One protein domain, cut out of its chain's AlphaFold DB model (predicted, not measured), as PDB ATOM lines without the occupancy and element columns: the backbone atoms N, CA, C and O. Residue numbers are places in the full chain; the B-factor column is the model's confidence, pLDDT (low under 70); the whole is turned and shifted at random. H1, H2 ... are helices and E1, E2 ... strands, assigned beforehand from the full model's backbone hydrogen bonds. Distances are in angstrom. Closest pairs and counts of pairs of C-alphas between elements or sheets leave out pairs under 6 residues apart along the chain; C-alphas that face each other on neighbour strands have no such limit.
ATOM      1  N   ASP A 303     113.411  96.505  84.739       73.69
ATOM      2  CA  ASP A 303     113.815  95.996  86.040       73.69
ATOM      3  C   ASP A 303     115.341  95.922  86.087       73.69
ATOM      4  O   ASP A 303     115.941  95.234  85.265       73.69
ATOM      5  N   ILE A 304     115.962  96.607  87.047       72.56
ATOM      6  CA  ILE A 304     117.401  96.538  87.323       72.56
ATOM      7  C   ILE A 304     117.577  95.857  88.678       72.56
ATOM      8  O   ILE A 304     117.227  96.421  89.718       72.56
ATOM      9  N   GLU A 305     118.137  94.654  88.676       72.38
ATOM     10  CA  GLU A 305     118.399  93.877  89.887       72.38
ATOM     11  C   GLU A 305     119.884  93.549  89.989       72.38
ATOM     12  O   GLU A 305     120.513  93.179  89.002       72.38
ATOM     13  N   ILE A 306     120.458  93.698  91.182       67.00
ATOM     14  CA  ILE A 306     121.867  93.399  91.431       67.00
ATOM     15  C   ILE A 306     121.949  92.132  92.281       67.00
ATOM     16  O   ILE A 306     121.659  92.155  93.477       67.00
ATOM     17  N   ASP A 307     122.393  91.024  91.691       64.94
ATOM     18  CA  ASP A 307     122.651  89.794  92.434       64.94
ATOM     19  C   ASP A 307     124.050  89.815  93.058       64.94
ATOM     20  O   ASP A 307     125.025  89.270  92.528       64.94
ATOM     21  N   TYR A 308     124.155  90.411  94.245       63.84
ATOM     22  CA  TYR A 308     125.415  90.481  94.985       63.84
ATOM     23  C   TYR A 308     126.044  89.109  95.255       63.84
ATOM     24  O   TYR A 308     127.251  89.048  95.496       63.84
ATOM     25  N   ARG A 309     125.288  87.998  95.195       59.69
ATOM     26  CA  ARG A 309     125.825  86.639  95.405       59.69
ATOM     27  C   ARG A 309     126.899  86.275  94.382       59.69
ATOM     28  O   ARG A 309     127.776  85.479  94.705       59.69
ATOM     29  N   LEU A 310     126.864  86.902  93.208       50.84
ATOM     30  CA  LEU A 310     127.824  86.718  92.120       50.84
ATOM     31  C   LEU A 310     129.153  87.472  92.331       50.84
ATOM     32  O   LEU A 310     130.104  87.270  91.573       50.84
ATOM     33  N   LEU A 311     129.245  88.295  93.381       57.41
ATOM     34  CA  LEU A 311     130.475  88.959  93.816       57.41
ATOM     35  C   LEU A 311     131.168  88.181  94.935       57.41
ATOM     36  O   LEU A 311     130.524  87.717  95.883       57.41
ATOM     37  N   THR A 312     132.497  88.130  94.878       64.44
ATOM     38  CA  THR A 312     133.349  87.697  95.991       64.44
ATOM     39  C   THR A 312     133.301  88.702  97.143       64.44
ATOM     40  O   THR A 312     132.994  89.880  96.953       64.44
ATOM     41  N   GLN A 313     133.673  88.269  98.352       68.94
ATOM     42  CA  GLN A 313     133.710  89.150  99.525       68.94
ATOM     43  C   GLN A 313     134.597  90.387  99.295       68.94
ATOM     44  O   GLN A 313     134.179  91.502  99.580       68.94
ATOM     45  N   LYS A 314     135.776  90.209  98.685       69.31
ATOM     46  CA  LYS A 314     136.701  91.308  98.364       69.31
ATOM     47  C   LYS A 314     136.106  92.311  97.369       69.31
ATOM     48  O   LYS A 314     136.325  93.508  97.514       69.31
ATOM     49  N   GLU A 315     135.378  91.837  96.359       67.88
ATOM     50  CA  GLU A 315     134.719  92.707  95.376       67.88
ATOM     51  C   GLU A 315     133.554  93.470  96.013       67.88
ATOM     52  O   GLU A 315     133.440  94.677  95.807       67.88
ATOM     53  N   ARG A 316     132.747  92.808  96.858       68.81
ATOM     54  CA  ARG A 316     131.695  93.479  97.641       68.81
ATOM     55  C   ARG A 316     132.280  94.546  98.552       68.81
ATOM     56  O   ARG A 316     131.764  95.655  98.579       68.81
ATOM     57  N   ASP A 317     133.377  94.237  99.236       78.12
ATOM     58  CA  ASP A 317     134.071  95.168 100.126       78.12
ATOM     59  C   ASP A 317     134.707  96.356  99.390       78.12
ATOM     60  O   ASP A 317     134.953  97.396 100.003       78.12
ATOM     61  N   GLY A 318     134.905  96.240  98.075       77.38
ATOM     62  CA  GLY A 318     135.329  97.329  97.198       77.38
ATOM     63  C   GLY A 318     134.190  98.212  96.672       77.38
ATOM     64  O   GLY A 318     134.469  99.264  96.096       77.38
ATOM     65  N   LEU A 319     132.919  97.825  96.844       77.50
ATOM     66  CA  LEU A 319     131.781  98.639  96.409       77.50
ATOM     67  C   LEU A 319     131.481  99.766  97.405       77.50
ATOM     68  O   LEU A 319     131.560  99.535  98.615       77.50
ATOM     69  N   PRO A 320     131.047 100.952  96.937       84.19
ATOM     70  CA  PRO A 320     130.437 101.955  97.805       84.19
ATOM     71  C   PRO A 320     129.297 101.344  98.625       84.19
ATOM     72  O   PRO A 320     128.503 100.573  98.090       84.19
ATOM     73  N   GLU A 321     129.203 101.706  99.905       86.00
ATOM     74  CA  GLU A 321     128.197 101.168 100.834       86.00
ATOM     75  C   GLU A 321     126.769 101.324 100.300       86.00
ATOM     76  O   GLU A 321     125.998 100.367 100.311       86.00
ATOM     77  N   ALA A 322     126.461 102.484  99.712       86.38
ATOM     78  CA  ALA A 322     125.166 102.757  99.098       86.38
ATOM     79  C   ALA A 322     124.772 101.720  98.039       86.38
ATOM     80  O   ALA A 322     123.617 101.317  97.948       86.38
ATOM     81  N   LEU A 323     125.744 101.244  97.255       85.19
ATOM     82  CA  LEU A 323     125.498 100.250  96.219       85.19
ATOM     83  C   LEU A 323     125.377  98.838  96.766       85.19
ATOM     84  O   LEU A 323     125.023  97.975  95.984       85.19
ATOM     85  N   ARG A 324     125.679  98.568  98.041       84.19
ATOM     86  CA  ARG A 324     125.483  97.244  98.665       84.19
ATOM     87  C   ARG A 324     124.072  97.066  99.218       84.19
ATOM     88  O   ARG A 324     123.621  95.937  99.360       84.19
ATOM     89  N   ASN A 325     123.408  98.180  99.517       85.75
ATOM     90  CA  ASN A 325     122.075  98.230 100.116       85.75
ATOM     91  C   ASN A 325     120.991  98.621  99.098       85.75
ATOM     92  O   ASN A 325     119.860  98.901  99.484       85.75
ATOM     93  N   LEU A 326     121.334  98.682  97.807       83.94
ATOM     94  CA  LEU A 326     120.414  99.103  96.757       83.94
ATOM     95  C   LEU A 326     119.429  97.959  96.444       83.94
ATOM     96  O   LEU A 326     119.871  96.871  96.068       83.94
ATOM     97  N   PRO A 327     118.110  98.168  96.593       84.56
ATOM     98  CA  PRO A 327     117.118  97.161  96.251       84.56
ATOM     99  C   PRO A 327     116.957  97.052  94.730       84.56
ATOM    100  O   PRO A 327     117.502  97.847  93.959       84.56
ATOM    101  N   LYS A 328     116.146  96.082  94.291       79.38
ATOM    102  CA  LYS A 328     115.684  96.003  92.903       79.38
ATOM    103  C   LYS A 328     115.026  97.327  92.500       79.38
ATOM    104  O   LYS A 328     114.095  97.789  93.160       79.38
ATOM    105  N   LEU A 329     115.492  97.915  91.405       83.12
ATOM    106  CA  LEU A 329     114.931  99.141  90.850       83.12
ATOM    107  C   LEU A 329     113.939  98.781  89.751       83.12
ATOM    108  O   LEU A 329     114.282  98.072  88.808       83.12
ATOM    109  N   ILE A 330     112.720  99.295  89.865       82.44
ATOM    110  CA  ILE A 330     111.664  99.105  88.872       82.44
ATOM    111  C   ILE A 330     111.445 100.449  88.194       82.44
ATOM    112  O   ILE A 330     110.907 101.382  88.792       82.44
ATOM    113  N   LEU A 331     111.903 100.564  86.952       85.44
ATOM    114  CA  LEU A 331     111.760 101.779  86.165       85.44
ATOM    115  C   LEU A 331     110.579 101.616  85.211       85.44
ATOM    116  O   LEU A 331     110.664 100.941  84.188       85.44
ATOM    117  N   GLU A 332     109.473 102.281  85.527       85.25
ATOM    118  CA  GLU A 332     108.371 102.472  84.589       85.25
ATOM    119  C   GLU A 332     108.878 103.077  83.285       85.25
ATOM    120  O   GLU A 332     109.576 104.104  83.273       85.25
ATOM    121  N   LYS A 333     108.501 102.431  82.182       81.81
ATOM    122  CA  LYS A 333     108.842 102.898  80.851       81.81
ATOM    123  C   LYS A 333     108.245 104.282  80.617       81.81
ATOM    124  O   LYS A 333     107.117 104.567  81.006       81.81
ATOM    125  N   GLY A 334     109.013 105.142  79.963       83.38
ATOM    126  CA  GLY A 334     108.542 106.470  79.602       83.38
ATOM    127  C   GLY A 334     108.601 107.499  80.747       83.38
ATOM    128  O   GLY A 334     107.999 108.570  80.666       83.38
ATOM    129  N   SER A 335     109.279 107.161  81.847       87.81
ATOM    130  CA  SER A 335     109.412 108.022  83.027       87.81
ATOM    131  C   SER A 335     110.787 108.691  83.116       87.81
ATOM    132  O   SER A 335     111.768 108.239  82.519       87.81
ATOM    133  N   LEU A 336     110.843 109.776  83.893       90.44
ATOM    134  CA  LEU A 336     112.051 110.542  84.191       90.44
ATOM    135  C   LEU A 336     112.515 110.264  85.627       90.44
ATOM    136  O   LEU A 336     111.776 110.505  86.585       90.44
ATOM    137  N   TYR A 337     113.752 109.795  85.758       92.06
ATOM    138  CA  TYR A 337     114.396 109.427  87.017       92.06
ATOM    139  C   TYR A 337     115.645 110.264  87.266       92.06
ATOM    140  O   TYR A 337     116.333 110.614  86.314       92.06
ATOM    141  N   ALA A 338     115.994 110.504  88.527       92.25
ATOM    142  CA  ALA A 338     117.259 111.091  88.947       92.25
ATOM    143  C   ALA A 338     118.009 110.179  89.922       92.25
ATOM    144  O   ALA A 338     117.488 109.837  90.981       92.25
ATOM    145  N   ILE A 339     119.259 109.847  89.599       91.81
ATOM    146  CA  ILE A 339     120.218 109.285  90.549       91.81
ATOM    147  C   ILE A 339     120.904 110.449  91.260       91.81
ATOM    148  O   ILE A 339     121.613 111.246  90.634       91.81
ATOM    149  N   VAL A 340     120.715 110.519  92.575       89.69
ATOM    150  CA  VAL A 340     121.219 111.602  93.426       89.69
ATOM    151  C   VAL A 340     122.077 111.048  94.558       89.69
ATOM    152  O   VAL A 340     122.046 109.862  94.878       89.69
ATOM    153  N   GLY A 341     122.928 111.895  95.127       86.44
ATOM    154  CA  GLY A 341     123.793 111.524  96.243       86.44
ATOM    155  C   GLY A 341     125.040 112.392  96.332       86.44
ATOM    156  O   GLY A 341     125.344 113.167  95.420       86.44
ATOM    157  N   THR A 342     125.793 112.254  97.419       83.38
ATOM    158  CA  THR A 342     127.042 112.997  97.646       83.38
ATOM    159  C   THR A 342     128.161 112.557  96.696       83.38
ATOM    160  O   THR A 342     128.079 111.534  96.006       83.38
ATOM    161  N   ASN A 343     129.229 113.347  96.607       79.94
ATOM    162  CA  ASN A 343     130.427 112.924  95.881       79.94
ATOM    163  C   ASN A 343     131.008 111.666  96.540       79.94
ATOM    164  O   ASN A 343     131.126 111.604  97.758       79.94
ATOM    165  N   GLY A 344     131.334 110.656  95.730       79.06
ATOM    166  CA  GLY A 344     131.799 109.356  96.224       79.06
ATOM    167  C   GLY A 344     130.697 108.363  96.615       79.06
ATOM    168  O   GLY A 344     131.020 107.218  96.900       79.06
ATOM    169  N   SER A 345     129.407 108.724  96.540       82.81
ATOM    170  CA  SER A 345     128.301 107.805  96.878       82.81
ATOM    171  C   SER A 345     128.130 106.619  95.912       82.81
ATOM    172  O   SER A 345     127.318 105.736  96.155       82.81
ATOM    173  N   GLY A 346     128.870 106.590  94.800       83.31
ATOM    174  CA  GLY A 346     128.800 105.513  93.810       83.31
ATOM    175  C   GLY A 346     127.900 105.779  92.603       83.31
ATOM    176  O   GLY A 346     127.711 104.865  91.809       83.31
ATOM    177  N   LYS A 347     127.394 107.008  92.394       86.31
ATOM    178  CA  LYS A 347     126.541 107.363  91.231       86.31
ATOM    179  C   LYS A 347     127.153 106.937  89.892       86.31
ATOM    180  O   LYS A 347     126.564 106.150  89.159       86.31
ATOM    181  N   SER A 348     128.370 107.404  89.603       79.88
ATOM    182  CA  SER A 348     129.072 107.061  88.361       79.88
ATOM    183  C   SER A 348     129.412 105.568  88.285       79.88
ATOM    184  O   SER A 348     129.437 105.007  87.195       79.88
ATOM    185  N   THR A 349     129.644 104.909  89.425       80.62
ATOM    186  CA  THR A 349     129.890 103.459  89.495       80.62
ATOM    187  C   THR A 349     128.643 102.664  89.118       80.62
ATOM    188  O   THR A 349     128.747 101.761  88.294       80.62
ATOM    189  N   LEU A 350     127.474 103.033  89.651       82.38
ATOM    190  CA  LEU A 350     126.181 102.432  89.319       82.38
ATOM    191  C   LEU A 350     125.842 102.622  87.841       82.38
ATOM    192  O   LEU A 350     125.525 101.667  87.144       82.38
ATOM    193  N   VAL A 351     125.982 103.848  87.344       82.06
ATOM    194  CA  VAL A 351     125.694 104.201  85.949       82.06
ATOM    195  C   VAL A 351     126.574 103.423  84.974       82.06
ATOM    196  O   VAL A 351     126.071 102.853  84.007       82.06
ATOM    197  N   ARG A 352     127.881 103.334  85.252       76.25
ATOM    198  CA  ARG A 352     128.812 102.532  84.445       76.25
ATOM    199  C   ARG A 352     128.512 101.042  84.534       76.25
ATOM    200  O   ARG A 352     128.658 100.346  83.536       76.25
ATOM    201  N   ALA A 353     128.102 100.547  85.700       72.31
ATOM    202  CA  ALA A 353     127.731  99.148  85.859       72.31
ATOM    203  C   ALA A 353     126.479  98.804  85.041       72.31
ATOM    204  O   ALA A 353     126.507  97.821  84.306       72.31
ATOM    205  N   ILE A 354     125.440  99.650  85.081       74.69
ATOM    206  CA  ILE A 354     124.238  99.513  84.241       74.69
ATOM    207  C   ILE A 354     124.635  99.542  82.764       74.69
ATOM    208  O   ILE A 354     124.280  98.638  82.017       74.69
ATOM    209  N   GLN A 355     125.433 100.526  82.341       73.31
ATOM    210  CA  GLN A 355     125.909 100.626  80.960       73.31
ATOM    211  C   GLN A 355     126.643  99.354  80.507       73.31
ATOM    212  O   GLN A 355     126.374  98.838  79.425       73.31
ATOM    213  N   ASN A 356     127.563  98.844  81.326       65.31
ATOM    214  CA  ASN A 356     128.328  97.642  81.017       65.31
ATOM    215  C   ASN A 356     127.436  96.394  80.968       65.31
ATOM    216  O   ASN A 356     127.605  95.581  80.064       65.31
ATOM    217  N   ALA A 357     126.483  96.247  81.891       63.03
ATOM    218  CA  ALA A 357     125.555  95.118  81.916       63.03
ATOM    219  C   ALA A 357     124.714  95.043  80.631       63.03
ATOM    220  O   ALA A 357     124.606  93.982  80.022       63.03
ATOM    221  N   MET A 358     124.223  96.188  80.143       65.31
ATOM    222  CA  MET A 358     123.495  96.259  78.868       65.31
ATOM    223  C   MET A 358     124.351  95.804  77.685       65.31
ATOM    224  O   MET A 358     123.870  95.080  76.820       65.31
ATOM    225  N   LEU A 359     125.631  96.197  77.655       58.97
ATOM    226  CA  LEU A 359     126.565  95.782  76.603       58.97
ATOM    227  C   LEU A 359     126.827  94.268  76.619       58.97
ATOM    228  O   LEU A 359     127.081  93.684  75.567       58.97
ATOM    229  N   TYR A 360     126.775  93.627  77.792       55.41
ATOM    230  CA  TYR A 360     126.933  92.175  77.915       55.41
ATOM    231  C   TYR A 360     125.715  91.398  77.390       55.41
ATOM    232  O   TYR A 360     125.895  90.336  76.791       55.41
ATOM    233  N   LEU A 361     124.498  91.921  77.569       51.59
ATOM    234  CA  LEU A 361     123.246  91.250  77.191       51.59
ATOM    235  C   LEU A 361     123.005  91.187  75.666       51.59
ATOM    236  O   LEU A 361     122.285  90.306  75.204       51.59
ATOM    237  N   GLU A 362     123.640  92.048  74.862       53.50
ATOM    238  CA  GLU A 362     123.484  92.072  73.390       53.50
ATOM    239  C   GLU A 362     124.269  90.982  72.622       53.50
ATOM    240  O   GLU A 362     124.150  90.872  71.403       53.50
ATOM    241  N   GLY A 363     125.073  90.154  73.293       43.03
ATOM    242  CA  GLY A 363     125.480  88.828  72.805       43.03
ATOM    243  C   GLY A 363     126.226  88.648  71.461       43.03
ATOM    244  O   GLY A 363     126.385  87.493  71.072       43.03
ATOM    245  N   SER A 364     126.708  89.655  70.707       39.72
ATOM    246  CA  SER A 364     127.291  89.356  69.370       39.72
ATOM    247  C   SER A 364     128.325  90.340  68.791       39.72
ATOM    248  O   SER A 364     128.032  91.144  67.904       39.72
ATOM    249  N   GLY A 365     129.592  90.206  69.199       36.06
ATOM    250  CA  GLY A 365     130.733  90.353  68.278       36.06
ATOM    251  C   GLY A 365     130.980  91.699  67.577       36.06
ATOM    252  O   GLY A 365     131.699  91.710  66.582       36.06
ATOM    253  N   SER A 385     137.750  98.275  88.815       60.62
ATOM    254  CA  SER A 385     137.258  96.890  88.952       60.62
ATOM    255  C   SER A 385     135.796  96.855  89.408       60.62
ATOM    256  O   SER A 385     134.970  96.217  88.771       60.62
ATOM    257  N   ALA A 386     135.440  97.684  90.394       57.53
ATOM    258  CA  ALA A 386     134.122  97.712  91.022       57.53
ATOM    259  C   ALA A 386     132.939  97.861  90.044       57.53
ATOM    260  O   ALA A 386     131.917  97.212  90.228       57.53
ATOM    261  N   SER A 387     133.047  98.688  88.995       59.31
ATOM    262  CA  SER A 387     131.952  98.867  88.020       59.31
ATOM    263  C   SER A 387     131.791  97.663  87.088       59.31
ATOM    264  O   SER A 387     130.672  97.332  86.710       59.31
ATOM    265  N   PHE A 388     132.898  97.020  86.704       60.59
ATOM    266  CA  PHE A 388     132.878  95.805  85.884       60.59
ATOM    267  C   PHE A 388     132.450  94.588  86.702       60.59
ATOM    268  O   PHE A 388     131.680  93.767  86.213       60.59
ATOM    269  N   ASP A 389     132.905  94.503  87.950       57.00
ATOM    270  CA  ASP A 389     132.493  93.475  88.898       57.00
ATOM    271  C   ASP A 389     130.989  93.560  89.142       57.00
ATOM    272  O   ASP A 389     130.281  92.569  88.972       57.00
ATOM    273  N   LEU A 390     130.487  94.769  89.420       55.25
ATOM    274  CA  LEU A 390     129.062  95.011  89.602       55.25
ATOM    275  C   LEU A 390     128.259  94.666  88.343       55.25
ATOM    276  O   LEU A 390     127.254  93.980  88.459       55.25
ATOM    277  N   ALA A 391     128.722  95.059  87.150       57.09
ATOM    278  CA  ALA A 391     128.030  94.806  85.882       57.09
ATOM    279  C   ALA A 391     127.750  93.321  85.605       57.09
ATOM    280  O   ALA A 391     126.702  93.000  85.057       57.09
ATOM    281  N   ARG A 392     128.652  92.413  86.012       55.12
ATOM    282  CA  ARG A 392     128.456  90.952  85.880       55.12
ATOM    283  C   ARG A 392     127.267  90.425  86.682       55.12
ATOM    284  O   ARG A 392     126.831  89.302  86.457       55.12
ATOM    285  N   CYS A 393     126.817  91.212  87.648       54.78
ATOM    286  CA  CYS A 393     125.815  90.839  88.628       54.78
ATOM    287  C   CYS A 393     124.494  91.574  88.407       54.78
ATOM    288  O   CYS A 393     123.552  91.330  89.152       54.78
ATOM    289  N   ILE A 394     124.434  92.492  87.437       57.03
ATOM    290  CA  ILE A 394     123.210  93.221  87.126       57.03
ATOM    291  C   ILE A 394     122.411  92.411  86.113       57.03
ATOM    292  O   ILE A 394     122.857  92.223  84.980       57.03
ATOM    293  N   ASP A 395     121.221  91.984  86.515       55.06
ATOM    294  CA  ASP A 395     120.192  91.562  85.579       55.06
ATOM    295  C   ASP A 395     119.383  92.788  85.155       55.06
ATOM    296  O   ASP A 395     118.957  93.589  85.997       55.06
ATOM    297  N   VAL A 396     119.198  92.943  83.842       59.31
ATOM    298  CA  VAL A 396     118.318  93.976  83.311       59.31
ATOM    299  C   VAL A 396     117.302  93.385  82.357       59.31
ATOM    300  O   VAL A 396     117.629  92.970  81.245       59.31
ATOM    301  N   SER A 397     116.042  93.394  82.782       57.50
ATOM    302  CA  SER A 397     114.924  92.846  82.015       57.50
ATOM    303  C   SER A 397     113.923  93.942  81.634       57.50
ATOM    304  O   SER A 397     113.911  95.020  82.224       57.50
ATOM    305  N   GLY A 398     113.128  93.705  80.584       54.72
ATOM    306  CA  GLY A 398     112.122  94.665  80.100       54.72
ATOM    307  C   GLY A 398     112.505  95.471  78.853       54.72
ATOM    308  O   GLY A 398     111.684  96.232  78.339       54.72
ATOM    309  N   PHE A 399     113.703  95.274  78.288       56.31
ATOM    310  CA  PHE A 399     114.026  95.824  76.968       56.31
ATOM    311  C   PHE A 399     113.290  95.050  75.876       56.31
ATOM    312  O   PHE A 399     113.626  93.913  75.552       56.31
ATOM    313  N   GLY A 400     112.271  95.677  75.286       44.38
ATOM    314  CA  GLY A 400     111.709  95.202  74.026       44.38
ATOM    315  C   GLY A 400     112.762  95.298  72.922       44.38
ATOM    316  O   GLY A 400     113.554  96.240  72.916       44.38
ATOM    317  N   ASN A 401     112.762  94.348  71.982       42.47
ATOM    318  CA  ASN A 401     113.601  94.411  70.783       42.47
ATOM    319  C   ASN A 401     113.477  95.804  70.153       42.47
ATOM    320  O   ASN A 401     112.426  96.148  69.601       42.47
ATOM    321  N   SER A 402     114.537  96.608  70.257       44.09
ATOM    322  CA  SER A 402     114.610  97.888  69.568       44.09
ATOM    323  C   SER A 402     114.470  97.585  68.080       44.09
ATOM    324  O   SER A 402     115.343  96.980  67.467       44.09
ATOM    325  N   ARG A 403     113.343  97.981  67.478       39.94
ATOM    326  CA  ARG A 403     113.156  97.953  66.015       39.94
ATOM    327  C   ARG A 403     114.082  98.953  65.299       39.94
ATOM    328  O   ARG A 403     114.031  99.060  64.079       39.94
ATOM    329  N   SER A 404     114.896  99.693  66.054       47.69
ATOM    330  CA  SER A 404     115.843 100.700  65.595       47.69
ATOM    331  C   SER A 404     117.273 100.156  65.647       47.69
ATOM    332  O   SER A 404     117.626  99.393  66.539       47.69
ATOM    333  N   SER A 405     118.127 100.627  64.734       56.84
ATOM    334  CA  SER A 405     119.587 100.436  64.757       56.84
ATOM    335  C   SER A 405     120.285 101.041  65.988       56.84
ATOM    336  O   SER A 405     121.512 101.027  66.065       56.84
ATOM    337  N   ASN A 406     119.531 101.652  66.904       59.28
ATOM    338  CA  ASN A 406     120.044 102.264  68.119       59.28
ATOM    339  C   ASN A 406     120.230 101.235  69.243       59.28
ATOM    340  O   ASN A 406     119.397 100.335  69.385       59.28
ATOM    341  N   PRO A 407     121.265 101.418  70.085       63.34
ATOM    342  CA  PRO A 407     121.508 100.552  71.233       63.34
ATOM    343  C   PRO A 407     120.363 100.656  72.256       63.34
ATOM    344  O   PRO A 407     119.741 101.715  72.357       63.34
ATOM    345  N   PRO A 408     120.105  99.624  73.072       64.69
ATOM    346  CA  PRO A 408     119.054  99.582  74.095       64.69
ATOM    347  C   PRO A 408     119.294 100.574  75.237       64.69
ATOM    348  O   PRO A 408     118.347 100.967  75.915       64.69
ATOM    349  N   CYS A 409     120.543 101.022  75.409       74.25
ATOM    350  CA  CYS A 409     120.918 102.083  76.330       74.25
ATOM    351  C   CYS A 409     121.825 103.114  75.642       74.25
ATOM    352  O   CYS A 409     122.825 102.763  75.011       74.25
ATOM    353  N   ILE A 410     121.523 104.400  75.815       75.50
ATOM    354  CA  ILE A 410     122.338 105.529  75.355       75.50
ATOM    355  C   ILE A 410     122.886 106.267  76.573       75.50
ATOM    356  O   ILE A 410     122.129 106.668  77.450       75.50
ATOM    357  N   PHE A 411     124.202 106.485  76.605       76.75
ATOM    358  CA  PHE A 411     124.865 107.271  77.645       76.75
ATOM    359  C   PHE A 411     125.357 108.613  77.092       76.75
ATOM    360  O   PHE A 411     126.121 108.654  76.116       76.75
ATOM    361  N   LEU A 412     124.921 109.698  77.731       76.25
ATOM    362  CA  LEU A 412     125.275 111.080  77.423       76.25
ATOM    363  C   LEU A 412     126.068 111.680  78.590       76.25
ATOM    364  O   LEU A 412     125.503 112.075  79.605       76.25
ATOM    365  N   ASP A 413     127.387 111.765  78.428       73.19
ATOM    366  CA  ASP A 413     128.283 112.423  79.384       73.19
ATOM    367  C   ASP A 413     128.340 113.925  79.080       73.19
ATOM    368  O   ASP A 413     129.182 114.406  78.303       73.19
ATOM    369  N   CYS A 414     127.394 114.663  79.660       70.62
ATOM    370  CA  CYS A 414     127.338 116.113  79.536       70.62
ATOM    371  C   CYS A 414     128.375 116.793  80.444       70.62
ATOM    372  O   CYS A 414     128.868 117.867  80.093       70.62
ATOM    373  N   ALA A 415     128.787 116.151  81.543       63.25
ATOM    374  CA  ALA A 415     129.835 116.638  82.439       63.25
ATOM    375  C   ALA A 415     131.174 116.900  81.721       63.25
ATOM    376  O   ALA A 415     131.933 117.792  82.131       63.25
ATOM    377  N   ARG A 416     131.458 116.141  80.652       63.94
ATOM    378  CA  ARG A 416     132.650 116.256  79.793       63.94
ATOM    379  C   ARG A 416     132.320 116.682  78.359       63.94
ATOM    380  O   ARG A 416     133.081 116.363  77.443       63.94
ATOM    381  N   CYS A 417     131.217 117.405  78.141       63.66
ATOM    382  CA  CYS A 417     130.727 117.754  76.800       63.66
ATOM    383  C   CYS A 417     131.811 118.369  75.894       63.66
ATOM    384  O   CYS A 417     131.969 117.929  74.760       63.66
ATOM    385  N   MET A 418     132.621 119.306  76.403       57.00
ATOM    386  CA  MET A 418     133.660 119.986  75.621       57.00
ATOM    387  C   MET A 418     134.789 119.030  75.202       57.00
ATOM    388  O   MET A 418     135.194 119.021  74.042       57.00
ATOM    389  N   THR A 419     135.263 118.170  76.107       59.19
ATOM    390  CA  THR A 419     136.307 117.179  75.797       59.19
ATOM    391  C   THR A 419     135.777 116.088  74.862       59.19
ATOM    392  O   THR A 419     136.462 115.684  73.925       59.19
ATOM    393  N   ASN A 420     134.533 115.644  75.075       53.97
ATOM    394  CA  ASN A 420     133.820 114.725  74.184       53.97
ATOM    395  C   ASN A 420     133.688 115.296  72.768       53.97
ATOM    396  O   ASN A 420     133.769 114.551  71.792       53.97
ATOM    397  N   TYR A 421     133.496 116.606  72.659       53.88
ATOM    398  CA  TYR A 421     133.365 117.300  71.391       53.88
ATOM    399  C   TYR A 421     134.718 117.453  70.676       53.88
ATOM    400  O   TYR A 421     134.855 117.079  69.510       53.88
ATOM    401  N   LEU A 422     135.743 117.918  71.396       48.69
ATOM    402  CA  LEU A 422     137.100 118.137  70.878       48.69
ATOM    403  C   LEU A 422     137.728 116.862  70.304       48.69
ATOM    404  O   LEU A 422     138.302 116.892  69.215       48.69
ATOM    405  N   GLN A 423     137.558 115.725  70.979       50.78
ATOM    406  CA  GLN A 423     138.095 114.441  70.519       50.78
ATOM    407  C   GLN A 423     137.332 113.834  69.326       50.78
ATOM    408  O   GLN A 423     137.807 112.885  68.703       50.78
ATOM    409  N   ARG A 424     136.148 114.359  68.983       50.06
ATOM    410  CA  ARG A 424     135.291 113.858  67.889       50.06
ATOM    411  C   ARG A 424     135.344 114.709  66.618       50.06
ATOM    412  O   ARG A 424     134.675 114.370  65.641       50.06
ATOM    413  N   SER A 425     136.165 115.757  66.611       44.16
ATOM    414  CA  SER A 425     136.272 116.812  65.589       44.16
ATOM    415  C   SER A 425     136.651 116.371  64.162       44.16
ATOM    416  O   SER A 425     136.662 117.200  63.260       44.16
ATOM    417  N   ASN A 426     136.819 115.073  63.883       45.25
ATOM    418  CA  ASN A 426     136.881 114.556  62.507       45.25
ATOM    419  C   ASN A 426     135.511 114.495  61.787       45.25
ATOM    420  O   ASN A 426     135.429 113.953  60.686       45.25
ATOM    421  N   ARG A 427     134.417 115.011  62.370       47.81
ATOM    422  CA  ARG A 427     133.094 115.088  61.716       47.81
ATOM    423  C   ARG A 427     132.586 116.535  61.704       47.81
ATOM    424  O   ARG A 427     132.042 117.031  62.685       47.81
ATOM    425  N   GLY A 428     132.839 117.213  60.588       45.38
ATOM    426  CA  GLY A 428     132.822 118.671  60.431       45.38
ATOM    427  C   GLY A 428     131.476 119.378  60.219       45.38
ATOM    428  O   GLY A 428     131.482 120.410  59.560       45.38
ATOM    429  N   ASP A 429     130.349 118.902  60.763       51.09
ATOM    430  CA  ASP A 429     129.033 119.512  60.454       51.09
ATOM    431  C   ASP A 429     128.295 120.202  61.611       51.09
ATOM    432  O   ASP A 429     127.341 120.942  61.359       51.09
ATOM    433  N   SER A 430     128.713 120.026  62.862       52.69
ATOM    434  CA  SER A 430     128.053 120.656  64.014       52.69
ATOM    435  C   SER A 430     128.516 122.101  64.246       52.69
ATOM    436  O   SER A 430     129.615 122.499  63.838       52.69
ATOM    437  N   VAL A 431     127.658 122.923  64.869       54.84
ATOM    438  CA  VAL A 431     127.866 124.380  65.000       54.84
ATOM    439  C   VAL A 431     129.171 124.680  65.731       54.84
ATOM    440  O   VAL A 431     129.940 125.541  65.306       54.84
ATOM    441  N   ILE A 432     129.480 123.914  66.777       52.38
ATOM    442  CA  ILE A 432     130.719 124.083  67.537       52.38
ATOM    443  C   ILE A 432     131.935 123.681  66.692       52.38
ATOM    444  O   ILE A 432     132.959 124.337  66.796       52.38
ATOM    445  N   SER A 433     131.837 122.708  65.781       54.59
ATOM    446  CA  SER A 433     132.942 122.287  64.901       54.59
ATOM    447  C   SER A 433     133.289 123.390  63.905       54.59
ATOM    448  O   SER A 433     134.464 123.644  63.656       54.59
ATOM    449  N   LYS A 434     132.273 124.097  63.396       56.12
ATOM    450  CA  LYS A 434     132.451 125.282  62.542       56.12
ATOM    451  C   LYS A 434     133.057 126.449  63.325       56.12
ATOM    452  O   LYS A 434     134.039 127.033  62.880       56.12
ATOM    453  N   LEU A 435     132.563 126.720  64.536       51.66
ATOM    454  CA  LEU A 435     133.130 127.743  65.430       51.66
ATOM    455  C   LEU A 435     134.570 127.417  65.874       51.66
ATOM    456  O   LEU A 435     135.377 128.324  66.081       51.66
ATOM    457  N   MET A 436     134.910 126.128  65.994       51.19
ATOM    458  CA  MET A 436     136.258 125.644  66.302       51.19
ATOM    459  C   MET A 436     137.204 125.766  65.105       51.19
ATOM    460  O   MET A 436     138.336 126.213  65.282       51.19
ATOM    461  N   ALA A 437     136.739 125.433  63.896       53.06
ATOM    462  CA  ALA A 437     137.485 125.643  62.652       53.06
ATOM    463  C   ALA A 437     137.798 127.133  62.414       53.06
ATOM    464  O   ALA A 437     138.857 127.468  61.891       53.06
ATOM    465  N   GLU A 438     136.924 128.029  62.879       54.59
ATOM    466  CA  GLU A 438     137.136 129.482  62.890       54.59
ATOM    467  C   GLU A 438     138.032 129.991  64.045       54.59
ATOM    468  O   GLU A 438     138.148 131.199  64.238       54.59
ATOM    469  N   GLN A 439     138.658 129.104  64.832       49.28
ATOM    470  CA  GLN A 439     139.500 129.426  66.001       49.28
ATOM    471  C   GLN A 439     138.811 130.256  67.107       49.28
ATOM    472  O   GLN A 439     139.472 130.866  67.946       49.28
ATOM    473  N   LYS A 440     137.474 130.232  67.192       52.00
ATOM    474  CA  LYS A 440     136.692 130.932  68.230       52.00
ATOM    475  C   LYS A 440     136.322 130.031  69.417       52.00
ATOM    476  O   LYS A 440     135.344 130.293  70.115       52.00
ATOM    477  N   VAL A 441     137.090 128.971  69.677       47.62
ATOM    478  CA  VAL A 441     136.806 127.945  70.707       47.62
ATOM    479  C   VAL A 441     136.601 128.541  72.099       47.62
ATOM    480  O   VAL A 441     135.691 128.148  72.821       47.62
ATOM    481  N   TYR A 442     137.394 129.554  72.441       49.56
ATOM    482  CA  TYR A 442     137.325 130.237  73.732       49.56
ATOM    483  C   TYR A 442     136.114 131.177  73.883       49.56
ATOM    484  O   TYR A 442     135.944 131.772  74.943       49.56
ATOM    485  N   SER A 443     135.271 131.325  72.851       55.31
ATOM    486  CA  SER A 443     134.074 132.181  72.889       55.31
ATOM    487  C   SER A 443     132.768 131.431  73.171       55.31
ATOM    488  O   SER A 443     131.750 132.069  73.437       55.31
ATOM    489  N   VAL A 444     132.775 130.093  73.129       59.78
ATOM    490  CA  VAL A 444     131.578 129.287  73.400       59.78
ATOM    491  C   VAL A 444     131.474 129.047  74.901       59.78
ATOM    492  O   VAL A 444     132.347 128.426  75.507       59.78
ATOM    493  N   SER A 445     130.393 129.531  75.515       68.94
ATOM    494  CA  SER A 445     130.117 129.250  76.929       68.94
ATOM    495  C   SER A 445     129.878 127.753  77.158       68.94
ATOM    496  O   SER A 445     129.368 127.048  76.286       68.94
ATOM    497  N   THR A 446     130.191 127.262  78.358       70.50
ATOM    498  CA  THR A 446     129.931 125.867  78.758       70.50
ATOM    499  C   THR A 446     128.466 125.474  78.550       70.50
ATOM    500  O   THR A 446     128.195 124.413  77.994       70.50
ATOM    501  N   GLY A 447     127.530 126.368  78.874       73.56
ATOM    502  CA  GLY A 447     126.105 126.151  78.635       73.56
ATOM    503  C   GLY A 447     125.721 126.044  77.156       73.56
ATOM    504  O   GLY A 447     124.931 125.178  76.796       73.56
ATOM    505  N   GLN A 448     126.301 126.862  76.271       72.81
ATOM    506  CA  GLN A 448     126.082 126.723  74.819       72.81
ATOM    507  C   GLN A 448     126.642 125.401  74.286       72.81
ATOM    508  O   GLN A 448     126.005 124.753  73.459       72.81
ATOM    509  N   ALA A 449     127.811 124.983  74.784       72.06
ATOM    510  CA  ALA A 449     128.398 123.699  74.418       72.06
ATOM    511  C   ALA A 449     127.497 122.521  74.820       72.06
ATOM    512  O   ALA A 449     127.345 121.556  74.073       72.06
ATOM    513  N   GLN A 450     126.874 122.621  75.992       74.50
ATOM    514  CA  GLN A 450     125.954 121.619  76.509       74.50
ATOM    515  C   GLN A 450     124.624 121.576  75.744       74.50
ATOM    516  O   GLN A 450     124.149 120.489  75.416       74.50
ATOM    517  N   GLU A 451     124.046 122.736  75.410       75.31
ATOM    518  CA  GLU A 451     122.816 122.828  74.609       75.31
ATOM    519  C   GLU A 451     122.986 122.185  73.227       75.31
ATOM    520  O   GLU A 451     122.133 121.398  72.810       75.31
ATOM    521  N   GLU A 452     124.095 122.473  72.540       74.12
ATOM    522  CA  GLU A 452     124.399 121.889  71.230       74.12
ATOM    523  C   GLU A 452     124.676 120.385  71.332       74.12
ATOM    524  O   GLU A 452     124.147 119.614  70.536       74.12
ATOM    525  N   TYR A 453     125.450 119.943  72.334       72.94
ATOM    526  CA  TYR A 453     125.713 118.517  72.556       72.94
ATOM    527  C   TYR A 453     124.411 117.728  72.751       72.94
ATOM    528  O   TYR A 453     124.221 116.666  72.156       72.94
ATOM    529  N   PHE A 454     123.483 118.272  73.543       74.12
ATOM    530  CA  PHE A 454     122.180 117.658  73.770       74.12
ATOM    531  C   PHE A 454     121.310 117.662  72.502       74.12
ATOM    532  O   PHE A 454     120.674 116.656  72.186       74.12
ATOM    533  N   ALA A 455     121.312 118.757  71.735       73.25
ATOM    534  CA  ALA A 455     120.596 118.844  70.462       73.25
ATOM    535  C   ALA A 455     121.136 117.846  69.418       73.25
ATOM    536  O   ALA A 455     120.354 117.165  68.746       73.25
ATOM    537  N   GLU A 456     122.460 117.709  69.316       72.00
ATOM    538  CA  GLU A 456     123.110 116.719  68.459       72.00
ATOM    539  C   GLU A 456     122.734 115.300  68.890       72.00
ATOM    540  O   GLU A 456     122.389 114.481  68.041       72.00
ATOM    541  N   ALA A 457     122.739 115.011  70.196       71.50
ATOM    542  CA  ALA A 457     122.352 113.707  70.723       71.50
ATOM    543  C   ALA A 457     120.900 113.349  70.370       71.50
ATOM    544  O   ALA A 457     120.660 112.256  69.852       71.50
ATOM    545  N   ILE A 458     119.953 114.276  70.562       73.31
ATOM    546  CA  ILE A 458     118.544 114.080  70.179       73.31
ATOM    547  C   ILE A 458     118.431 113.720  68.696       73.31
ATOM    548  O   ILE A 458     117.742 112.761  68.350       73.31
ATOM    549  N   LYS A 459     119.118 114.466  67.824       72.12
ATOM    550  CA  LYS A 459     119.075 114.250  66.373       72.12
ATOM    551  C   LYS A 459     119.738 112.934  65.973       72.12
ATOM    552  O   LYS A 459     119.171 112.162  65.207       72.12
ATOM    553  N   ARG A 460     120.946 112.684  66.477       69.19
ATOM    554  CA  ARG A 460     121.778 111.528  66.128       69.19
ATOM    555  C   ARG A 460     121.113 110.219  66.512       69.19
ATOM    556  O   ARG A 460     121.129 109.282  65.723       69.19
ATOM    557  N   TYR A 461     120.574 110.165  67.722       65.31
ATOM    558  CA  TYR A 461     119.954 108.964  68.258       65.31
ATOM    559  C   TYR A 461     118.441 108.937  68.051       65.31
ATOM    560  O   TYR A 461     117.794 108.009  68.521       65.31
ATOM    561  N   GLN A 462     117.880 109.928  67.346       69.75
ATOM    562  CA  GLN A 462     116.449 110.032  67.055       69.75
ATOM    563  C   GLN A 462     115.613 109.777  68.312       69.75
ATOM    564  O   GLN A 462     114.711 108.943  68.320       69.75
ATOM    565  N   LEU A 463     115.956 110.476  69.400       71.94
ATOM    566  CA  LEU A 463     115.412 110.162  70.724       71.94
ATOM    567  C   LEU A 463     113.880 110.279  70.784       71.94
ATOM    568  O   LEU A 463     113.272 109.712  71.684       71.94
ATOM    569  N   GLN A 464     113.263 110.965  69.817       70.56
ATOM    570  CA  GLN A 464     111.810 111.102  69.740       70.56
ATOM    571  C   GLN A 464     111.065 109.795  69.428       70.56
ATOM    572  O   GLN A 464     109.919 109.629  69.830       70.56
ATOM    573  N   ASP A 465     111.730 108.849  68.765       67.94
ATOM    574  CA  ASP A 465     111.176 107.528  68.442       67.94
ATOM    575  C   ASP A 465     111.912 106.408  69.201       67.94
ATOM    576  O   ASP A 465     111.750 105.217  68.925       67.94
ATOM    577  N   TYR A 466     112.756 106.780  70.167       71.06
ATOM    578  CA  TYR A 466     113.630 105.858  70.874       71.06
ATOM    579  C   TYR A 466     112.947 105.260  72.098       71.06
ATOM    580  O   TYR A 466     112.706 105.953  73.071       71.06
ATOM    581  N   GLN A 467     112.709 103.952  72.079       71.06
ATOM    582  CA  GLN A 467     111.974 103.231  73.126       71.06
ATOM    583  C   GLN A 467     112.884 102.541  74.162       71.06
ATOM    584  O   GLN A 467     112.454 101.580  74.803       71.06
ATOM    585  N   GLY A 468     114.140 102.984  74.290       76.62
ATOM    586  CA  GLY A 468     115.137 102.419  75.207       76.62
ATOM    587  C   GLY A 468     115.435 103.306  76.418       76.62
ATOM    588  O   GLY A 468     114.656 104.195  76.769       76.62
ATOM    589  N   LEU A 469     116.581 103.058  77.057       79.69
ATOM    590  CA  LEU A 469     117.051 103.802  78.226       79.69
ATOM    591  C   LEU A 469     118.053 104.888  77.819       79.69
ATOM    592  O   LEU A 469     119.029 104.620  77.124       79.69
ATOM    593  N   VAL A 470     117.855 106.115  78.287       84.62
ATOM    594  CA  VAL A 470     118.807 107.219  78.112       84.62
ATOM    595  C   VAL A 470     119.328 107.630  79.478       84.62
ATOM    596  O   VAL A 470     118.561 108.063  80.331       84.62
ATOM    597  N   ILE A 471     120.636 107.530  79.686       85.56
ATOM    598  CA  ILE A 471     121.293 107.995  80.905       85.56
ATOM    599  C   ILE A 471     122.088 109.263  80.589       85.56
ATOM    600  O   ILE A 471     122.885 109.276  79.648       85.56
ATOM    601  N   ILE A 472     121.882 110.321  81.369       85.88
ATOM    602  CA  ILE A 472     122.483 111.641  81.152       85.88
ATOM    603  C   ILE A 472     123.234 112.073  82.411       85.88
ATOM    604  O   ILE A 472     122.622 112.241  83.462       85.88
ATOM    605  N   ASP A 473     124.548 112.271  82.306       85.19
ATOM    606  CA  ASP A 473     125.410 112.652  83.432       85.19
ATOM    607  C   ASP A 473     125.681 114.163  83.451       85.19
ATOM    608  O   ASP A 473     126.199 114.715  82.478       85.19
ATOM    609  N   GLU A 474     125.292 114.822  84.544       84.94
ATOM    610  CA  GLU A 474     125.312 116.278  84.773       84.94
ATOM    611  C   GLU A 474     124.778 117.126  83.595       84.94
ATOM    612  O   GLU A 474     125.504 117.966  83.043       84.94
ATOM    613  N   PRO A 475     123.506 116.946  83.183       84.31
ATOM    614  CA  PRO A 475     122.876 117.723  82.108       84.31
ATOM    615  C   PRO A 475     122.811 119.242  82.345       84.31
ATOM    616  O   PRO A 475     122.594 119.996  81.403       84.31
ATOM    617  N   GLU A 476     122.974 119.698  83.582       84.88
ATOM    618  CA  GLU A 476     122.848 121.095  84.009       84.88
ATOM    619  C   GLU A 476     124.146 121.916  83.950       84.88
ATOM    620  O   GLU A 476     124.128 123.135  84.140       84.88
ATOM    621  N   LYS A 477     125.291 121.247  83.798       79.75
ATOM    622  CA  LYS A 477     126.610 121.840  84.032       79.75
ATOM    623  C   LYS A 477     126.947 123.020  83.110       79.75
ATOM    624  O   LYS A 477     127.403 122.856  81.985       79.75
ATOM    625  N   GLY A 478     126.898 124.229  83.665       76.94
ATOM    626  CA  GLY A 478     127.198 125.460  82.927       76.94
ATOM    627  C   GLY A 478     125.958 126.146  82.355       76.94
ATOM    628  O   GLY A 478     126.097 127.133  81.632       76.94
ATOM    629  N   LEU A 479     124.761 125.659  82.696       81.88
ATOM    630  CA  LEU A 479     123.499 126.339  82.433       81.88
ATOM    631  C   LEU A 479     123.142 127.282  83.579       81.88
ATOM    632  O   LEU A 479     123.293 126.959  84.757       81.88
ATOM    633  N   ASP A 480     122.618 128.449  83.218       83.19
ATOM    634  CA  ASP A 480     121.923 129.317  84.161       83.19
ATOM    635  C   ASP A 480     120.553 128.717  84.561       83.19
ATOM    636  O   ASP A 480     120.050 127.799  83.898       83.19
ATOM    637  N   PRO A 481     119.906 129.226  85.628       79.56
ATOM    638  CA  PRO A 481     118.637 128.678  86.112       79.56
ATOM    639  C   PRO A 481     117.496 128.660  85.077       79.56
ATOM    640  O   PRO A 481     116.648 127.765  85.113       79.56
ATOM    641  N   TRP A 482     117.460 129.611  84.138       79.75
ATOM    642  CA  TRP A 482     116.405 129.685  83.121       79.75
ATOM    643  C   TRP A 482     116.606 128.627  82.040       79.75
ATOM    644  O   TRP A 482     115.656 127.945  81.648       79.75
ATOM    645  N   LYS A 483     117.853 128.437  81.602       80.56
ATOM    646  CA  LYS A 483     118.216 127.355  80.682       80.56
ATOM    647  C   LYS A 483     118.030 125.981  81.305       80.56
ATOM    648  O   LYS A 483     117.538 125.074  80.637       80.56
ATOM    649  N   LEU A 484     118.346 125.837  82.591       82.44
ATOM    650  CA  LEU A 484     118.093 124.608  83.333       82.44
ATOM    651  C   LEU A 484     116.600 124.259  83.339       82.44
ATOM    652  O   LEU A 484     116.233 123.115  83.076       82.44
ATOM    653  N   ARG A 485     115.725 125.247  83.557       80.81
ATOM    654  CA  ARG A 485     114.271 125.058  83.461       80.81
ATOM    655  C   ARG A 485     113.846 124.587  82.068       80.81
ATOM    656  O   ARG A 485     113.131 123.598  81.958       80.81
ATOM    657  N   ALA A 486     114.343 125.231  81.013       80.00
ATOM    658  CA  ALA A 486     114.045 124.822  79.640       80.00
ATOM    659  C   ALA A 486     114.551 123.401  79.327       80.00
ATOM    660  O   ALA A 486     113.896 122.648  78.606       80.00
ATOM    661  N   LEU A 487     115.708 123.013  79.868       83.38
ATOM    662  CA  LEU A 487     116.243 121.665  79.716       83.38
ATOM    663  C   LEU A 487     115.386 120.623  80.446       83.38
ATOM    664  O   LEU A 487     115.118 119.561  79.882       83.38
ATOM    665  N   LYS A 488     114.908 120.929  81.656       83.94
ATOM    666  CA  LYS A 488     113.957 120.075  82.384       83.94
ATOM    667  C   LYS A 488     112.694 119.830  81.573       83.94
ATOM    668  O   LYS A 488     112.286 118.683  81.425       83.94
ATOM    669  N   ASP A 489     112.123 120.883  80.992       82.19
ATOM    670  CA  ASP A 489     110.927 120.763  80.155       82.19
ATOM    671  C   ASP A 489     111.198 119.900  78.913       82.19
ATOM    672  O   ASP A 489     110.381 119.053  78.556       82.19
ATOM    673  N   LYS A 490     112.376 120.033  78.286       82.38
ATOM    674  CA  LYS A 490     112.796 119.148  77.183       82.38
ATOM    675  C   LYS A 490     112.879 117.685  77.620       82.38
ATOM    676  O   LYS A 490     112.344 116.830  76.924       82.38
ATOM    677  N   MET A 491     113.521 117.394  78.753       84.75
ATOM    678  CA  MET A 491     113.644 116.024  79.265       84.75
ATOM    679  C   MET A 491     112.288 115.434  79.651       84.75
ATOM    680  O   MET A 491     112.008 114.289  79.316       84.75
ATOM    681  N   ARG A 492     111.407 116.225  80.271       83.38
ATOM    682  CA  ARG A 492     110.038 115.808  80.601       83.38
ATOM    683  C   ARG A 492     109.227 115.478  79.350       83.38
ATOM    684  O   ARG A 492     108.502 114.496  79.349       83.38
ATOM    685  N   ASN A 493     109.376 116.264  78.286       81.38
ATOM    686  CA  ASN A 493     108.698 116.003  77.014       81.38
ATOM    687  C   ASN A 493     109.277 114.796  76.262       81.38
ATOM    688  O   ASN A 493     108.576 114.192  75.459       81.38
ATOM    689  N   LEU A 494     110.545 114.456  76.511       80.06
ATOM    690  CA  LEU A 494     111.208 113.302  75.910       80.06
ATOM    691  C   LEU A 494     110.918 112.001  76.669       80.06
ATOM    692  O   LEU A 494     110.875 110.937  76.058       80.06
ATOM    693  N   ALA A 495     110.685 112.095  77.982       84.00
ATOM    694  CA  ALA A 495     110.465 110.946  78.848       84.00
ATOM    695  C   ALA A 495     109.378 109.987  78.329       84.00
ATOM    696  O   ALA A 495     109.679 108.810  78.235       84.00
ATOM    697  N   PRO A 496     108.183 110.416  77.866       79.00
ATOM    698  CA  PRO A 496     107.159 109.491  77.364       79.00
ATOM    699  C   PRO A 496     107.614 108.605  76.197       79.00
ATOM    700  O   PRO A 496     107.034 107.549  75.951       79.00
ATOM    701  N   GLN A 497     108.626 109.050  75.452       74.06
ATOM    702  CA  GLN A 497     109.178 108.339  74.306       74.06
ATOM    703  C   GLN A 497     110.344 107.449  74.740       74.06
ATOM    704  O   GLN A 497     110.347 106.267  74.400       74.06
ATOM    705  N   ALA A 498     111.259 107.985  75.552       78.56
ATOM    706  CA  ALA A 498     112.457 107.312  76.043       78.56
ATOM    707  C   ALA A 498     112.514 107.330  77.575       78.56
ATOM    708  O   ALA A 498     112.393 108.391  78.176       78.56
ATOM    709  N   THR A 499     112.786 106.199  78.230       85.62
ATOM    710  CA  THR A 499     112.995 106.203  79.688       85.62
ATOM    711  C   THR A 499     114.302 106.927  80.005       85.62
ATOM    712  O   THR A 499     115.351 106.536  79.496       85.62
ATOM    713  N   ILE A 500     114.265 107.970  80.839       89.38
ATOM    714  CA  ILE A 500     115.436 108.822  81.102       89.38
ATOM    715  C   ILE A 500     115.885 108.686  82.551       89.38
ATOM    716  O   ILE A 500     115.087 108.857  83.469       89.38
ATOM    717  N   ILE A 501     117.183 108.473  82.756       90.62
ATOM    718  CA  ILE A 501     117.858 108.631  84.043       90.62
ATOM    719  C   ILE A 501     118.819 109.811  83.939       90.62
ATOM    720  O   ILE A 501     119.729 109.809  83.115       90.62
ATOM    721  N   ILE A 502     118.667 110.802  84.805       91.56
ATOM    722  CA  ILE A 502     119.668 111.848  84.997       91.56
ATOM    723  C   ILE A 502     120.538 111.522  86.205       91.56
ATOM    724  O   ILE A 502     120.061 110.998  87.206       91.56
ATOM    725  N   VAL A 503     121.816 111.853  86.129       89.94
ATOM    726  CA  VAL A 503     122.754 111.740  87.243       89.94
ATOM    727  C   VAL A 503     123.139 113.153  87.619       89.94
ATOM    728  O   VAL A 503     123.686 113.894  86.806       89.94
ATOM    729  N   THR A 504     122.775 113.564  88.826       87.31
ATOM    730  CA  THR A 504     122.904 114.965  89.225       87.31
ATOM    731  C   THR A 504     123.001 115.093  90.737       87.31
ATOM    732  O   THR A 504     122.553 114.241  91.503       87.31
ATOM    733  N   HIS A 505     123.617 116.183  91.171       83.94
ATOM    734  CA  HIS A 505     123.588 116.649  92.552       83.94
ATOM    735  C   HIS A 505     122.935 118.039  92.662       83.94
ATOM    736  O   HIS A 505     122.960 118.644  93.731       83.94
ATOM    737  N   ASN A 506     122.356 118.559  91.570       83.94
ATOM    738  CA  ASN A 506     121.774 119.893  91.515       83.94
ATOM    739  C   ASN A 506     120.375 119.913  92.163       83.94
ATOM    740  O   ASN A 506     119.449 119.301  91.621       83.94
ATOM    741  N   PRO A 507     120.173 120.682  93.252       78.88
ATOM    742  CA  PRO A 507     118.893 120.790  93.951       78.88
ATOM    743  C   PRO A 507     117.694 121.104  93.047       78.88
ATOM    744  O   PRO A 507     116.610 120.575  93.259       78.88
ATOM    745  N   MET A 508     117.872 121.924  92.005       78.75
ATOM    746  CA  MET A 508     116.787 122.304  91.087       78.75
ATOM    747  C   MET A 508     116.269 121.132  90.243       78.75
ATOM    748  O   MET A 508     115.128 121.171  89.773       78.75
ATOM    749  N   MET A 509     117.109 120.120  90.022       80.06
ATOM    750  CA  MET A 509     116.734 118.862  89.380       80.06
ATOM    751  C   MET A 509     116.188 117.887  90.418       80.06
ATOM    752  O   MET A 509     115.142 117.291  90.194       80.06
ATOM    753  N   VAL A 510     116.876 117.767  91.560       76.25
ATOM    754  CA  VAL A 510     116.502 116.837  92.630       76.25
ATOM    755  C   VAL A 510     115.087 117.128  93.125       76.25
ATOM    756  O   VAL A 510     114.249 116.237  93.072       76.25
ATOM    757  N   PHE A 511     114.787 118.366  93.521       77.81
ATOM    758  CA  PHE A 511     113.515 118.773  94.137       77.81
ATOM    759  C   PHE A 511     112.345 118.957  93.156       77.81
ATOM    760  O   PHE A 511     111.313 119.524  93.509       77.81
ATOM    761  N   ASP A 512     112.472 118.506  91.907       78.56
ATOM    762  CA  ASP A 512     111.325 118.492  91.004       78.56
ATOM    763  C   ASP A 512     110.439 117.275  91.286       78.56
ATOM    764  O   ASP A 512     110.838 116.137  91.052       78.56
ATOM    765  N   ARG A 513     109.207 117.525  91.738       77.50
ATOM    766  CA  ARG A 513     108.217 116.480  92.044       77.50
ATOM    767  C   ARG A 513     107.849 115.611  90.840       77.50
ATOM    768  O   ARG A 513     107.341 114.511  91.017       77.50
ATOM    769  N   SER A 514     108.095 116.077  89.614       76.31
ATOM    770  CA  SER A 514     107.869 115.281  88.407       76.31
ATOM    771  C   SER A 514     108.994 114.282  88.118       76.31
ATOM    772  O   SER A 514     108.937 113.615  87.087       76.31
ATOM    773  N   ILE A 515     110.057 114.254  88.926       86.06
ATOM    774  CA  ILE A 515     111.230 113.405  88.726       86.06
ATOM    775  C   ILE A 515     111.281 112.386  89.862       86.06
ATOM    776  O   ILE A 515     111.421 112.741  91.030       86.06
ATOM    777  N   LYS A 516     111.180 111.103  89.509       90.38
ATOM    778  CA  LYS A 516     111.358 110.001  90.462       90.38
ATOM    779  C   LYS A 516     112.831 109.894  90.840       90.38
ATOM    780  O   LYS A 516     113.700 110.203  90.028       90.38
ATOM    781  N   ARG A 517     113.153 109.446  92.045       89.62
ATOM    782  CA  ARG A 517     114.523 109.473  92.565       89.62
ATOM    783  C   ARG A 517     115.045 108.112  92.941       89.62
ATOM    784  O   ARG A 517     114.304 107.265  93.415       89.62
ATOM    785  N   ILE A 518     116.353 107.981  92.781       91.25
ATOM    786  CA  ILE A 518     117.191 106.933  93.347       91.25
ATOM    787  C   ILE A 518     118.256 107.670  94.164       91.25
ATOM    788  O   ILE A 518     119.238 108.178  93.612       91.25
ATOM    789  N   ASP A 519     118.025 107.815  95.469       90.56
ATOM    790  CA  ASP A 519     118.925 108.552  96.358       90.56
ATOM    791  C   ASP A 519     119.934 107.610  97.003       90.56
ATOM    792  O   ASP A 519     119.611 106.829  97.887       90.56
ATOM    793  N   LEU A 520     121.194 107.713  96.588       90.06
ATOM    794  CA  LEU A 520     122.267 106.886  97.133       90.06
ATOM    795  C   LEU A 520     122.673 107.278  98.563       90.06
ATOM    796  O   LEU A 520     123.549 106.634  99.131       90.06
ATOM    797  N   ARG A 521     122.091 108.329  99.151       87.25
ATOM    798  CA  ARG A 521     122.204 108.601 100.596       87.25
ATOM    799  C   ARG A 521     121.256 107.724 101.418       87.25
ATOM    800  O   ARG A 521     121.569 107.458 102.571       87.25
ATOM    801  N   PHE A 522     120.154 107.289 100.806       89.00
ATOM    802  CA  PHE A 522     119.092 106.468 101.393       89.00
ATOM    803  C   PHE A 522     118.752 105.317 100.427       89.00
ATOM    804  O   PHE A 522     117.648 105.262  99.873       89.00
ATOM    805  N   PRO A 523     119.735 104.449 100.111       87.19
ATOM    806  CA  PRO A 523     119.611 103.443  99.055       87.19
ATOM    807  C   PRO A 523     118.425 102.491  99.259       87.19
ATOM    808  O   PRO A 523     117.835 102.047  98.279       87.19
ATOM    809  N   GLU A 524     118.047 102.220 100.507       86.56
ATOM    810  CA  GLU A 524     116.939 101.351 100.906       86.56
ATOM    811  C   GLU A 524     115.572 101.790 100.366       86.56
ATOM    812  O   GLU A 524     114.689 100.950 100.203       86.56
ATOM    813  N   LEU A 525     115.401 103.078 100.044       87.56
ATOM    814  CA  LEU A 525     114.156 103.611  99.485       87.56
ATOM    815  C   LEU A 525     113.946 103.205  98.020       87.56
ATOM    816  O   LEU A 525     112.835 103.309  97.504       87.56
ATOM    817  N   GLY A 526     115.002 102.768  97.325       88.06
ATOM    818  CA  GLY A 526     114.936 102.456  95.901       88.06
ATOM    819  C   GLY A 526     114.402 103.637  95.081       88.06
ATOM    820  O   GLY A 526     114.866 104.772  95.222       88.06
ATOM    821  N   VAL A 527     113.431 103.357  94.209       89.31
ATOM    822  CA  VAL A 527     112.742 104.369  93.397       89.31
ATOM    823  C   VAL A 527     111.613 105.005  94.209       89.31
ATOM    824  O   VAL A 527     110.647 104.325  94.542       89.31
ATOM    825  N   HIS A 528     111.687 106.311  94.465       85.81
ATOM    826  CA  HIS A 528     110.683 107.039  95.257       85.81
ATOM    827  C   HIS A 528     110.372 108.433  94.689       85.81
ATOM    828  O   HIS A 528     111.118 108.979  93.874       85.81
ATOM    829  N   THR A 529     109.250 109.018  95.108       79.31
ATOM    830  CA  THR A 529     108.853 110.405  94.811       79.31
ATOM    831  C   THR A 529     108.865 111.255  96.075       79.31
ATOM    832  O   THR A 529     108.812 110.749  97.188       79.31
TER     833      THR A 529
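AT A GLANCE: This is residues 303 to 365 and 385 to 529 of the 536 residues of the protein "ABC transporter related protein" of Candidatus Uhrbacteria bacterium GW2011_GWC1_41_20 (UniProt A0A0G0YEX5). What is the main picture? One long helix, H2, packs on two sheets at once, a twisted sheet of five strands and a small sheet of three, while H7 packs on the larger sheet's other face. H4, H5 and H6 gather at its E5 side, and H1 lies toward the opposite end of the domain. What are the parts? The 208 printed residues hold eight named helices and eight named strands, in the order E1 H1 E2 E3 H2 H3 E4 E5 H4 H5 H6 E6 H7 E7 H8 E8, a mixed class. The sheets run E5 E6 E7 E3 E8, parallel, and E2 E1 E4, antiparallel; the whole is compact, radius of gyration of the C-alphas 17.6 A, spanning 55 by 41 by 33 A.

HOW THE PARTS SIT: How is the small sheet paired? E1, residues 303 to 306, is antiparallel to E2, residues 329 to 331, and to E4, residues 394 to 397; N 304 and O 329, 2.8 A, and N 305 and O 395, 3.0 A, are within hydrogen-bond range. And the larger one? E3, residues 336 to 340, is parallel to E8, residues 516 to 519, with N 338 and O 516 at 2.8 A, and to E7, residues 499 to 503, with N 337 and O 500 at 2.8 A. E6, residues 469 to 473, is parallel to E7, with N 470 and O 499 at 2.8 A, and to E5, residues 409 to 413, with N 410 and O 469 at 2.8 A. Which helices are on the sheets? H2, residues 347 to 361, is over E6 and E7 at a height over the sheet of 9.4 A, and is also on the small sheet at 9.1 A. H7, residues 481 to 494, is on the opposite face of the larger sheet at 11.5 A, its closest C-alphas to E3 being Arg 492 and Leu 336, 6.7 A; H6, residues 446 to 460, and H8, residues 507 to 510, only graze that sheet. How do the helices meet? H2 touches H3, residues 385 to 391, at a steep tilt of 55 degrees, closest C-alphas Ala 353 and Ala 391, 4.4 A, and H3 is close to but not clearly touching H1, residues 313 to 317, closest C-alphas Ala 386 and Glu 315, 6.7 A. H6 touches H4, residues 417 to 422, closest C-alphas Gln 450 and Cys 417, 6.1 A, and with residues 449 to 452 only just touches H5, residues 431 to 437, with 3 pairs of C-alphas within 8 A, the closest Ala 449 and Ile 432, 7.3 A. Every O i to N i+4 pair is within hydrogen-bond range in H1 to H7; H8 is too short for such a pair.

IN THESE COORDINATES: Where do the first and last elements lie? E1 begins at C-alpha 303 (113.815, 95.996, 86.040), and E8 ends at C-alpha 519 (118.925, 108.552, 96.358). Which elements are long? From first to last C-alpha H2 measures 21.6 A, H6 20.8 A and H7 19.9 A. Which units follow along the printed part? E5, H4 H5 H6, E6 and E6, H7, E7 are strand-helix-strand units, parallel neighbour strands with helices between; E7, H8, E8 is a split one, with E3 between its strands, and its crossover is right-handed, as is that of E6, H7, E7.

THE WHOLE: How far does it reach? The two C-alphas farthest apart, those of Arg 309 and Glu 438, are 55.0 A apart. Is it cut, and which links are long? Residues 366 to 384 are not printed, and C-alphas 365 and 385 are 22.6 A apart across the cut; the links H1 to E2 and E4 to E5 are long. Where is confidence low? Mean pLDDT of the printed part is 71.5, and 80 residues are under 70, among them 385 to 408 and 415 to 445.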